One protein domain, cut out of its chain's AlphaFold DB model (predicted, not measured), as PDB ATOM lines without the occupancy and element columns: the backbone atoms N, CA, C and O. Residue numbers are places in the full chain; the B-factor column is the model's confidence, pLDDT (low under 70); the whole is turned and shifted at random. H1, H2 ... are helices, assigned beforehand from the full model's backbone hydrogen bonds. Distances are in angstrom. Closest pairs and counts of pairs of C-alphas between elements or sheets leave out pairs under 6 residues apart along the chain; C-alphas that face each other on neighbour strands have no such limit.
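AT A GLANCE: This is residues 504 to 584 of the 741 residues of an uncharacterized protein of viral metagenome (UniProt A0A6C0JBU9). The domain has little regular structure: one longer helix, H4, has H1 packed on its residues 573 to 577, beside a body made mostly of loops. Two short antiparallel pairings, residues 517 to 518 with 525 to 526 and those with 557 to 558, tie the long loops together. The 81 printed residues hold H1, H2, H3 and H4 in that order, 31 residues in all, with no named strand: all helix. The whole is compact, radius of gyration of the C-alphas 12.0 A, spanning 32 by 31 by 21 A.

IN THESE COORDINATES: H4, residues 570 to 583, measures 20.0 A and ends at C-alpha 583 (139.824, 148.402, 91.584). H1, residues 504 to 511, measures 10.5 A from C-alpha 504 (138.442, 172.713, 96.133). H2 is residues 532 to 535, 4.9 A; H3 is residues 560 to 564, 6.1 A.

HOW THE PARTS SIT: H4 touches H1 at a steep tilt of 41 degrees, the same way; the closest C-alphas, Leu 510 and Ser 577, are 6.9 A apart. H1, H3 and H4 have every O i to N i+4 pair within hydrogen-bond range; H2 is too short for one.

THE WHOLE: Links H1 to H2 and H2 to H3 are long. Residues 539 to 549 are under pLDDT 70.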
ATOM      1  N   ARG A 504     139.436 172.959  97.183       91.81
ATOM      2  CA  ARG A 504     138.442 172.713  96.133       91.81
ATOM      3  C   ARG A 504     138.770 171.483  95.287       91.81
ATOM      4  O   ARG A 504     137.871 170.695  95.010       91.81
ATOM      5  N   ASP A 505     140.031 171.283  94.917       92.19
ATOM      6  CA  ASP A 505     140.442 170.085  94.178       92.19
ATOM      7  C   ASP A 505     140.335 168.842  95.060       92.19
ATOM      8  O   ASP A 505     139.857 167.806  94.608       92.19
ATOM      9  N   PHE A 506     140.688 168.952  96.343       95.19
ATOM     10  CA  PHE A 506     140.533 167.870  97.313       95.19
ATOM     11  C   PHE A 506     139.064 167.435  97.463       95.19
ATOM     12  O   PHE A 506     138.785 166.236  97.379       95.19
ATOM     13  N   THR A 507     138.109 168.370  97.597       94.19
ATOM     14  CA  THR A 507     136.678 168.006  97.650       94.19
ATOM     15  C   THR A 507     136.160 167.471  96.311       94.19
ATOM     16  O   THR A 507     135.390 166.509  96.307       94.19
ATOM     17  N   ILE A 508     136.638 167.979  95.167       91.81
ATOM     18  CA  ILE A 508     136.311 167.431  93.834       91.81
ATOM     19  C   ILE A 508     136.811 165.987  93.680       91.81
ATOM     20  O   ILE A 508     136.058 165.123  93.238       91.81
ATOM     21  N   ILE A 509     138.058 165.697  94.056       94.38
ATOM     22  CA  ILE A 509     138.633 164.349  93.969       94.38
ATOM     23  C   ILE A 509     137.829 163.367  94.828       94.38
ATOM     24  O   ILE A 509     137.491 162.270  94.375       94.38
ATOM     25  N   LEU A 510     137.504 163.755  96.061       95.75
ATOM     26  CA  LEU A 510     136.890 162.863  97.041       95.75
ATOM     27  C   LEU A 510     135.381 162.681  96.861       95.75
ATOM     28  O   LEU A 510     134.892 161.586  97.111       95.75
ATOM     29  N   SER A 511     134.661 163.678  96.343       93.00
ATOM     30  CA  SER A 511     133.236 163.551  95.979       93.00
ATOM     31  C   SER A 511     132.976 162.576  94.822       93.00
ATOM     32  O   SER A 511     131.841 162.157  94.612       93.00
ATOM     33  N   THR A 512     134.016 162.126  94.106       93.50
ATOM     34  CA  THR A 512     133.880 160.988  93.178       93.50
ATOM     35  C   THR A 512     133.583 159.665  93.896       93.50
ATOM     36  O   THR A 512     132.987 158.766  93.294       93.50
ATOM     37  N   ILE A 513     134.002 159.529  95.161       95.25
ATOM     38  CA  ILE A 513     133.927 158.291  95.939       95.25
ATOM     39  C   ILE A 513     132.500 158.087  96.473       95.25
ATOM     40  O   ILE A 513     131.962 158.983  97.126       95.25
ATOM     41  N   PRO A 514     131.876 156.909  96.268       93.50
ATOM     42  CA  PRO A 514     130.540 156.640  96.789       93.50
ATOM     43  C   PRO A 514     130.425 156.863  98.302       93.50
ATOM     44  O   PRO A 514     131.245 156.380  99.087       93.50
ATOM     45  N   GLY A 515     129.379 157.586  98.706       93.44
ATOM     46  CA  GLY A 515     129.090 157.882 100.110       93.44
ATOM     47  C   GLY A 515     129.920 159.014 100.729       93.44
ATOM     48  O   GLY A 515     129.775 159.260 101.927       93.44
ATOM     49  N   VAL A 516     130.757 159.703  99.946       95.75
ATOM     50  CA  VAL A 516     131.376 160.980 100.334       95.75
ATOM     51  C   VAL A 516     130.509 162.132  99.823       95.75
ATOM     52  O   VAL A 516     130.150 162.158  98.648       95.75
ATOM     53  N   THR A 517     130.167 163.087 100.689       93.56
ATOM     54  CA  THR A 517     129.303 164.233 100.348       93.56
ATOM     55  C   THR A 517     129.852 165.547 100.905       93.56
ATOM     56  O   THR A 517     130.484 165.570 101.956       93.56
ATOM     57  N   GLU A 518     129.615 166.660 100.208       92.12
ATOM     58  CA  GLU A 518     129.890 168.017 100.708       92.12
ATOM     59  C   GLU A 518     128.614 168.548 101.389       92.12
ATOM     60  O   GLU A 518     127.518 168.449 100.835       92.12
ATOM     61  N   ASN A 519     128.728 169.055 102.616       86.06
ATOM     62  CA  ASN A 519     127.603 169.634 103.349       86.06
ATOM     63  C   ASN A 519     127.244 171.003 102.734       86.06
ATOM     64  O   ASN A 519     128.114 171.874 102.675       86.06
ATOM     65  N   PRO A 520     125.988 171.242 102.308       84.06
ATOM     66  CA  PRO A 520     125.630 172.434 101.536       84.06
ATOM     67  C   PRO A 520     125.703 173.742 102.337       84.06
ATOM     68  O   PRO A 520     125.796 174.809 101.738       84.06
ATOM     69  N   THR A 521     125.666 173.681 103.672       84.38
ATOM     70  CA  THR A 521     125.623 174.868 104.540       84.38
ATOM     71  C   THR A 521     127.011 175.289 105.015       84.38
ATOM     72  O   THR A 521     127.308 176.478 105.061       84.38
ATOM     73  N   ASN A 522     127.861 174.330 105.402       86.38
ATOM     74  CA  ASN A 522     129.179 174.613 105.990       86.38
ATOM     75  C   ASN A 522     130.369 174.157 105.125       86.38
ATOM     76  O   ASN A 522     131.515 174.409 105.496       86.38
ATOM     77  N   LEU A 523     130.108 173.513 103.981       88.75
ATOM     78  CA  LEU A 523     131.104 172.998 103.034       88.75
ATOM     79  C   LEU A 523     132.102 171.996 103.649       88.75
ATOM     80  O   LEU A 523     133.184 171.780 103.102       88.75
ATOM     81  N   ASN A 524     131.751 171.358 104.773       93.25
ATOM     82  CA  ASN A 524     132.501 170.223 105.306       93.25
ATOM     83  C   ASN A 524     132.361 169.015 104.377       93.25
ATOM     84  O   ASN A 524     131.279 168.732 103.861       93.25
ATOM     85  N   LEU A 525     133.437 168.244 104.245       95.50
ATOM     86  CA  LEU A 525     133.427 166.993 103.499       95.50
ATOM     87  C   LEU A 525     133.118 165.829 104.450       95.50
ATOM     88  O   LEU A 525     133.921 165.515 105.333       95.50
ATOM     89  N   SER A 526     131.953 165.207 104.287       94.25
ATOM     90  CA  SER A 526     131.468 164.097 105.107       94.25
ATOM     91  C   SER A 526     131.795 162.745 104.480       94.25
ATOM     92  O   SER A 526     131.512 162.492 103.311       94.25
ATOM     93  N   PHE A 527     132.338 161.849 105.298       95.12
ATOM     94  CA  PHE A 527     132.634 160.454 104.970       95.12
ATOM     95  C   PHE A 527     131.661 159.494 105.660       95.12
ATOM     96  O   PHE A 527     131.878 158.285 105.666       95.12
ATOM     97  N   ASN A 528     130.571 159.986 106.258       93.12
ATOM     98  CA  ASN A 528     129.652 159.139 107.020       93.12
ATOM     99  C   ASN A 528     129.039 158.003 106.173       93.12
ATOM    100  O   ASN A 528     128.846 156.896 106.679       93.12
ATOM    101  N   GLY A 529     128.799 158.236 104.878       93.94
ATOM    102  CA  GLY A 529     128.324 157.218 103.935       93.94
ATOM    103  C   GLY A 529     129.424 156.351 103.306       93.94
ATOM    104  O   GLY A 529     129.105 155.342 102.685       93.94
ATOM    105  N   SER A 530     130.706 156.704 103.451       93.69
ATOM    106  CA  SER A 530     131.805 156.036 102.740       93.69
ATOM    107  C   SER A 530     132.196 154.688 103.361       93.69
ATOM    108  O   SER A 530     131.794 154.335 104.476       93.69
ATOM    109  N   SER A 531     133.058 153.941 102.666       92.69
ATOM    110  CA  SER A 531     133.620 152.682 103.170       92.69
ATOM    111  C   SER A 531     134.487 152.867 104.427       92.69
ATOM    112  O   SER A 531     135.000 153.953 104.722       92.69
ATOM    113  N   ALA A 532     134.688 151.766 105.160       90.31
ATOM    114  CA  ALA A 532     135.511 151.731 106.371       90.31
ATOM    115  C   ALA A 532     136.981 152.129 106.126       90.31
ATOM    116  O   ALA A 532     137.607 152.708 107.015       90.31
ATOM    117  N   SER A 533     137.519 151.883 104.922       89.75
ATOM    118  CA  SER A 533     138.889 152.270 104.555       89.75
ATOM    119  C   SER A 533     139.110 153.775 104.719       89.75
ATOM    120  O   SER A 533     140.024 154.169 105.439       89.75
ATOM    121  N   PHE A 534     138.218 154.613 104.177       91.38
ATOM    122  CA  PHE A 534     138.288 156.065 104.357       91.38
ATOM    123  C   PHE A 534     138.068 156.484 105.808       91.38
ATOM    124  O   PHE A 534     138.873 157.242 106.338       91.38
ATOM    125  N   LYS A 535     137.041 155.947 106.483       89.81
ATOM    126  CA  LYS A 535     136.728 156.263 107.893       89.81
ATOM    127  C   LYS A 535     137.901 155.990 108.847       89.81
ATOM    128  O   LYS A 535     138.022 156.649 109.878       89.81
ATOM    129  N   SER A 536     138.799 155.071 108.491       86.19
ATOM    130  CA  SER A 536     140.002 154.734 109.266       86.19
ATOM    131  C   SER A 536     141.222 155.652 109.052       86.19
ATOM    132  O   SER A 536     142.256 155.422 109.670       86.19
ATOM    133  N   LEU A 537     141.149 156.682 108.197       85.94
ATOM    134  CA  LEU A 537     142.321 157.509 107.845       85.94
ATOM    135  C   LEU A 537     142.718 158.569 108.887       85.94
ATOM    136  O   LEU A 537     143.883 158.963 108.939       85.94
ATOM    137  N   LEU A 538     141.770 159.012 109.717       82.94
ATOM    138  CA  LEU A 538     141.965 160.011 110.783       82.94
ATOM    139  C   LEU A 538     141.650 159.431 112.176       82.94
ATOM    140  O   LEU A 538     141.190 160.136 113.075       82.94
ATOM    141  N   THR A 539     141.819 158.115 112.358       64.44
ATOM    142  CA  THR A 539     141.691 157.485 113.679       64.44
ATOM    143  C   THR A 539     143.030 157.514 114.409       64.44
ATOM    144  O   THR A 539     144.016 156.909 113.981       64.44
ATOM    145  N   VAL A 540     143.059 158.203 115.553       52.03
ATOM    146  CA  VAL A 540     144.240 158.278 116.420       52.03
ATOM    147  C   VAL A 540     144.632 156.863 116.862       52.03
ATOM    148  O   VAL A 540     143.944 156.238 117.664       52.03
ATOM    149  N   GLY A 541     145.746 156.358 116.321       51.16
ATOM    150  CA  GLY A 541     146.321 155.050 116.656       51.16
ATOM    151  C   GLY A 541     145.849 153.847 115.826       51.16
ATOM    152  O   GLY A 541     146.227 152.732 116.169       51.16
ATOM    153  N   GLY A 542     145.050 154.033 114.764       44.91
ATOM    154  CA  GLY A 542     144.441 152.915 114.018       44.91
ATOM    155  C   GLY A 542     145.188 152.401 112.773       44.91
ATOM    156  O   GLY A 542     145.003 151.245 112.395       44.91
ATOM    157  N   ARG A 543     146.011 153.226 112.113       44.38
ATOM    158  CA  ARG A 543     146.752 152.860 110.890       44.38
ATOM    159  C   ARG A 543     148.163 153.456 110.903       44.38
ATOM    160  O   ARG A 543     148.315 154.654 111.099       44.38
ATOM    161  N   GLY A 544     149.163 152.623 110.606       51.38
ATOM    162  CA  GLY A 544     150.553 153.043 110.410       51.38
ATOM    163  C   GLY A 544     151.356 153.252 111.700       51.38
ATOM    164  O   GLY A 544     150.828 153.231 112.810       51.38
ATOM    165  N   SER A 545     152.669 153.428 111.542       54.41
ATOM    166  CA  SER A 545     153.591 153.672 112.656       54.41
ATOM    167  C   SER A 545     153.611 155.140 113.113       54.41
ATOM    168  O   SER A 545     154.030 155.417 114.234       54.41
ATOM    169  N   TRP A 546     153.116 156.080 112.297       60.31
ATOM    170  CA  TRP A 546     152.915 157.483 112.676       60.31
ATOM    171  C   TRP A 546     151.494 157.723 113.183       60.31
ATOM    172  O   TRP A 546     150.512 157.509 112.476       60.31
ATOM    173  N   LYS A 547     151.386 158.244 114.408       61.69
ATOM    174  CA  LYS A 547     150.123 158.745 114.954       61.69
ATOM    175  C   LYS A 547     149.916 160.171 114.458       61.69
ATOM    176  O   LYS A 547     150.516 161.103 114.992       61.69
ATOM    177  N   ASN A 548     149.079 160.330 113.436       64.94
ATOM    178  CA  ASN A 548     148.622 161.653 113.037       64.94
ATOM    179  C   ASN A 548     147.790 162.288 114.172       64.94
ATOM    180  O   ASN A 548     147.036 161.612 114.868       64.94
ATOM    181  N   GLU A 549     147.969 163.591 114.389       69.56
ATOM    182  CA  GLU A 549     147.262 164.355 115.435       69.56
ATOM    183  C   GLU A 549     145.868 164.822 114.959       69.56
ATOM    184  O   GLU A 549     145.120 165.479 115.681       69.56
ATOM    185  N   PHE A 550     145.500 164.469 113.723       81.62
ATOM    186  CA  PHE A 550     144.272 164.886 113.062       81.62
ATOM    187  C   PHE A 550     143.158 163.867 113.300       81.62
ATOM    188  O   PHE A 550     143.082 162.851 112.622       81.62
ATOM    189  N   ALA A 551     142.245 164.172 114.220       84.12
ATOM    190  CA  ALA A 551     140.995 163.429 114.373       84.12
ATOM    191  C   ALA A 551     139.892 163.937 113.421       84.12
ATOM    192  O   ALA A 551     139.918 165.092 112.980       84.12
ATOM    193  N   TRP A 552     138.863 163.122 113.188       88.31
ATOM    194  CA  TRP A 552     137.601 163.534 112.548       88.31
ATOM    195  C   TRP A 552     136.876 164.674 113.295       88.31
ATOM    196  O   TRP A 552     137.141 164.944 114.468       88.31
ATOM    197  N   VAL A 553     135.962 165.380 112.622       86.19
ATOM    198  CA  VAL A 553     134.901 166.189 113.263       86.19
ATOM    199  C   VAL A 553     133.582 165.424 113.174       86.19
ATOM    200  O   VAL A 553     133.322 164.776 112.164       86.19
ATOM    201  N   GLY A 554     132.749 165.486 114.218       83.75
ATOM    202  CA  GLY A 554     131.408 164.894 114.206       83.75
ATOM    203  C   GLY A 554     131.395 163.427 113.757       83.75
ATOM    204  O   GLY A 554     132.194 162.614 114.221       83.75
ATOM    205  N   LYS A 555     130.497 163.090 112.825       86.56
ATOM    206  CA  LYS A 555     130.399 161.753 112.215       86.56
ATOM    207  C   LYS A 555     131.247 161.672 110.938       86.56
ATOM    208  O   LYS A 555     130.710 161.639 109.837       86.56
ATOM    209  N   TYR A 556     132.568 161.604 111.102       92.00
ATOM    210  CA  TYR A 556     133.538 161.460 110.005       92.00
ATOM    211  C   TYR A 556     133.561 162.640 109.011       92.00
ATOM    212  O   TYR A 556     133.526 162.445 107.799       92.00
ATOM    213  N   GLU A 557     133.636 163.876 109.508       92.62
ATOM    214  CA  GLU A 557     133.773 165.085 108.682       92.62
ATOM    215  C   GLU A 557     135.191 165.678 108.700       92.62
ATOM    216  O   GLU A 557     135.884 165.662 109.726       92.62
ATOM    217  N   ILE A 558     135.594 166.260 107.567       94.31
ATOM    218  CA  ILE A 558     136.775 167.122 107.420       94.31
ATOM    219  C   ILE A 558     136.298 168.559 107.207       94.31
ATOM    220  O   ILE A 558     135.500 168.829 106.309       94.31
ATOM    221  N   THR A 559     136.832 169.487 108.001       93.06
ATOM    222  CA  THR A 559     136.659 170.932 107.800       93.06
ATOM    223  C   THR A 559     137.840 171.488 107.007       93.06
ATOM    224  O   THR A 559     138.967 170.997 107.151       93.06
ATOM    225  N   LYS A 560     137.628 172.573 106.251       92.56
ATOM    226  CA  LYS A 560     138.720 173.287 105.567       92.56
ATOM    227  C   LYS A 560     139.861 173.652 106.533       92.56
ATOM    228  O   LYS A 560     141.017 173.381 106.244       92.56
ATOM    229  N   SER A 561     139.542 174.165 107.724       92.00
ATOM    230  CA  SER A 561     140.551 174.531 108.734       92.00
ATOM    231  C   SER A 561     141.430 173.348 109.180       92.00
ATOM    232  O   SER A 561     142.637 173.522 109.341       92.00
ATOM    233  N   LYS A 562     140.871 172.133 109.326       90.94
ATOM    234  CA  LYS A 562     141.682 170.930 109.593       90.94
ATOM    235  C   LYS A 562     142.528 170.538 108.386       90.94
ATOM    236  O   LYS A 562     143.682 170.155 108.566       90.94
ATOM    237  N   TYR A 563     141.966 170.642 107.182       93.69
ATOM    238  CA  TYR A 563     142.691 170.370 105.946       93.69
ATOM    239  C   TYR A 563     143.886 171.303 105.756       93.69
ATOM    240  O   TYR A 563     144.957 170.833 105.389       93.69
ATOM    241  N   ASP A 564     143.738 172.598 106.042       93.38
ATOM    242  CA  ASP A 564     144.772 173.617 105.836       93.38
ATOM    243  C   ASP A 564     146.047 173.345 106.669       93.38
ATOM    244  O   ASP A 564     147.147 173.701 106.241       93.38
ATOM    245  N   GLY A 565     145.947 172.593 107.775       91.50
ATOM    246  CA  GLY A 565     147.087 172.158 108.594       91.50
ATOM    247  C   GLY A 565     148.215 171.501 107.780       91.50
ATOM    248  O   GLY A 565     147.974 170.613 106.960       91.50
ATOM    249  N   LYS A 566     149.470 171.932 108.000       90.12
ATOM    250  CA  LYS A 566     150.630 171.588 107.143       90.12
ATOM    251  C   LYS A 566     150.750 170.086 106.852       90.12
ATOM    252  O   LYS A 566     150.842 169.715 105.689       90.12
ATOM    253  N   TYR A 567     150.686 169.252 107.889       89.19
ATOM    254  CA  TYR A 567     150.814 167.789 107.807       89.19
ATOM    255  C   TYR A 567     149.474 167.037 107.838       89.19
ATOM    256  O   TYR A 567     149.434 165.872 108.234       89.19
ATOM    257  N   PHE A 568     148.369 167.674 107.433       91.44
ATOM    258  CA  PHE A 568     147.120 166.946 107.212       91.44
ATOM    259  C   PHE A 568     147.370 165.813 106.189       91.44
ATOM    260  O   PHE A 568     147.908 166.105 105.117       91.44
ATOM    261  N   PRO A 569     147.006 164.543 106.472       90.94
ATOM    262  CA  PRO A 569     147.451 163.376 105.701       90.94
ATOM    263  C   PRO A 569     146.691 163.181 104.377       90.94
ATOM    264  O   PRO A 569     146.153 162.110 104.096       90.94
ATOM    265  N   PHE A 570     146.632 164.218 103.537       93.44
ATOM    266  CA  PHE A 570     145.903 164.199 102.265       93.44
ATOM    267  C   PHE A 570     146.388 163.078 101.336       93.44
ATOM    268  O   PHE A 570     145.569 162.474 100.649       93.44
ATOM    269  N   TRP A 571     147.683 162.742 101.352       91.81
ATOM    270  CA  TRP A 571     148.261 161.658 100.550       91.81
ATOM    271  C   TRP A 571     147.589 160.309 100.826       91.81
ATOM    272  O   TRP A 571     147.354 159.543  99.895       91.81
ATOM    273  N   ASN A 572     147.197 160.040 102.075       90.94
ATOM    274  CA  ASN A 572     146.474 158.824 102.432       90.94
ATOM    275  C   ASN A 572     145.051 158.821 101.851       90.94
ATOM    276  O   ASN A 572     144.612 157.794 101.342       90.94
ATOM    277  N   PHE A 573     144.357 159.963 101.848       93.69
ATOM    278  CA  PHE A 573     143.049 160.103 101.197       93.69
ATOM    279  C   PHE A 573     143.142 159.911  99.682       93.69
ATOM    280  O   PHE A 573     142.414 159.091  99.128       93.69
ATOM    281  N   ILE A 574     144.078 160.606  99.026       93.25
ATOM    282  CA  ILE A 574     144.311 160.486  97.582       93.25
ATOM    283  C   ILE A 574     144.692 159.043  97.213       93.25
ATOM    284  O   ILE A 574     144.146 158.506  96.252       93.25
ATOM    285  N   ARG A 575     145.545 158.372  98.003       91.75
ATOM    286  CA  ARG A 575     145.913 156.961  97.799       91.75
ATOM    287  C   ARG A 575     144.722 156.014  97.950       91.75
ATOM    288  O   ARG A 575     144.552 155.145  97.103       91.75
ATOM    289  N   GLU A 576     143.873 156.162  98.967       92.62
ATOM    290  CA  GLU A 576     142.693 155.289  99.090       92.62
ATOM    291  C   GLU A 576     141.668 155.545  97.970       92.62
ATOM    292  O   GLU A 576     141.075 154.594  97.462       92.62
ATOM    293  N   SER A 577     141.500 156.794  97.515       94.12
ATOM    294  CA  SER A 577     140.679 157.117  96.336       94.12
ATOM    295  C   SER A 577     141.244 156.524  95.050       94.12
ATOM    296  O   SER A 577     140.498 155.965  94.247       94.12
ATOM    297  N   ARG A 578     142.569 156.570  94.891       93.31
ATOM    298  CA  ARG A 578     143.305 155.919  93.806       93.31
ATOM    299  C   ARG A 578     143.090 154.404  93.815       93.31
ATOM    300  O   ARG A 578     142.743 153.833  92.785       93.31
ATOM    301  N   ASN A 579     143.241 153.770  94.977       93.94
ATOM    302  CA  ASN A 579     143.032 152.336  95.177       93.94
ATOM    303  C   ASN A 579     141.588 151.929  94.857       93.94
ATOM    304  O   ASN A 579     141.370 150.929  94.175       93.94
ATOM    305  N   TYR A 580     140.601 152.722  95.294       95.19
ATOM    306  CA  TYR A 580     139.200 152.508  94.936       95.19
ATOM    307  C   TYR A 580     139.016 152.509  93.413       95.19
ATOM    308  O   TYR A 580     138.514 151.531  92.864       95.19
ATOM    309  N   TRP A 581     139.470 153.553  92.716       94.88
ATOM    310  CA  TRP A 581     139.262 153.675  91.271       94.88
ATOM    311  C   TRP A 581     140.047 152.654  90.442       94.88
ATOM    312  O   TRP A 581     139.476 152.078  89.517       94.88
ATOM    313  N   ASN A 582     141.288 152.331  90.820       92.50
ATOM    314  CA  ASN A 582     142.065 151.244  90.213       92.50
ATOM    315  C   ASN A 582     141.313 149.895  90.274       92.50
ATOM    316  O   ASN A 582     141.324 149.142  89.301       92.50
ATOM    317  N   ASN A 583     140.617 149.621  91.384       93.69
ATOM    318  CA  ASN A 583     139.824 148.402  91.584       93.69
ATOM    319  C   ASN A 583     138.402 148.471  90.986       93.69
ATOM    320  O   ASN A 583     137.719 147.454  90.939       93.69
ATOM    321  N   ASN A 584     137.942 149.646  90.539       93.62
ATOM    322  CA  ASN A 584     136.581 149.889  90.036       93.62
ATOM    323  C   ASN A 584     136.592 150.472  88.608       93.62
ATOM    324  O   ASN A 584     135.762 151.308  88.243       93.62
TER     325      ASN A 584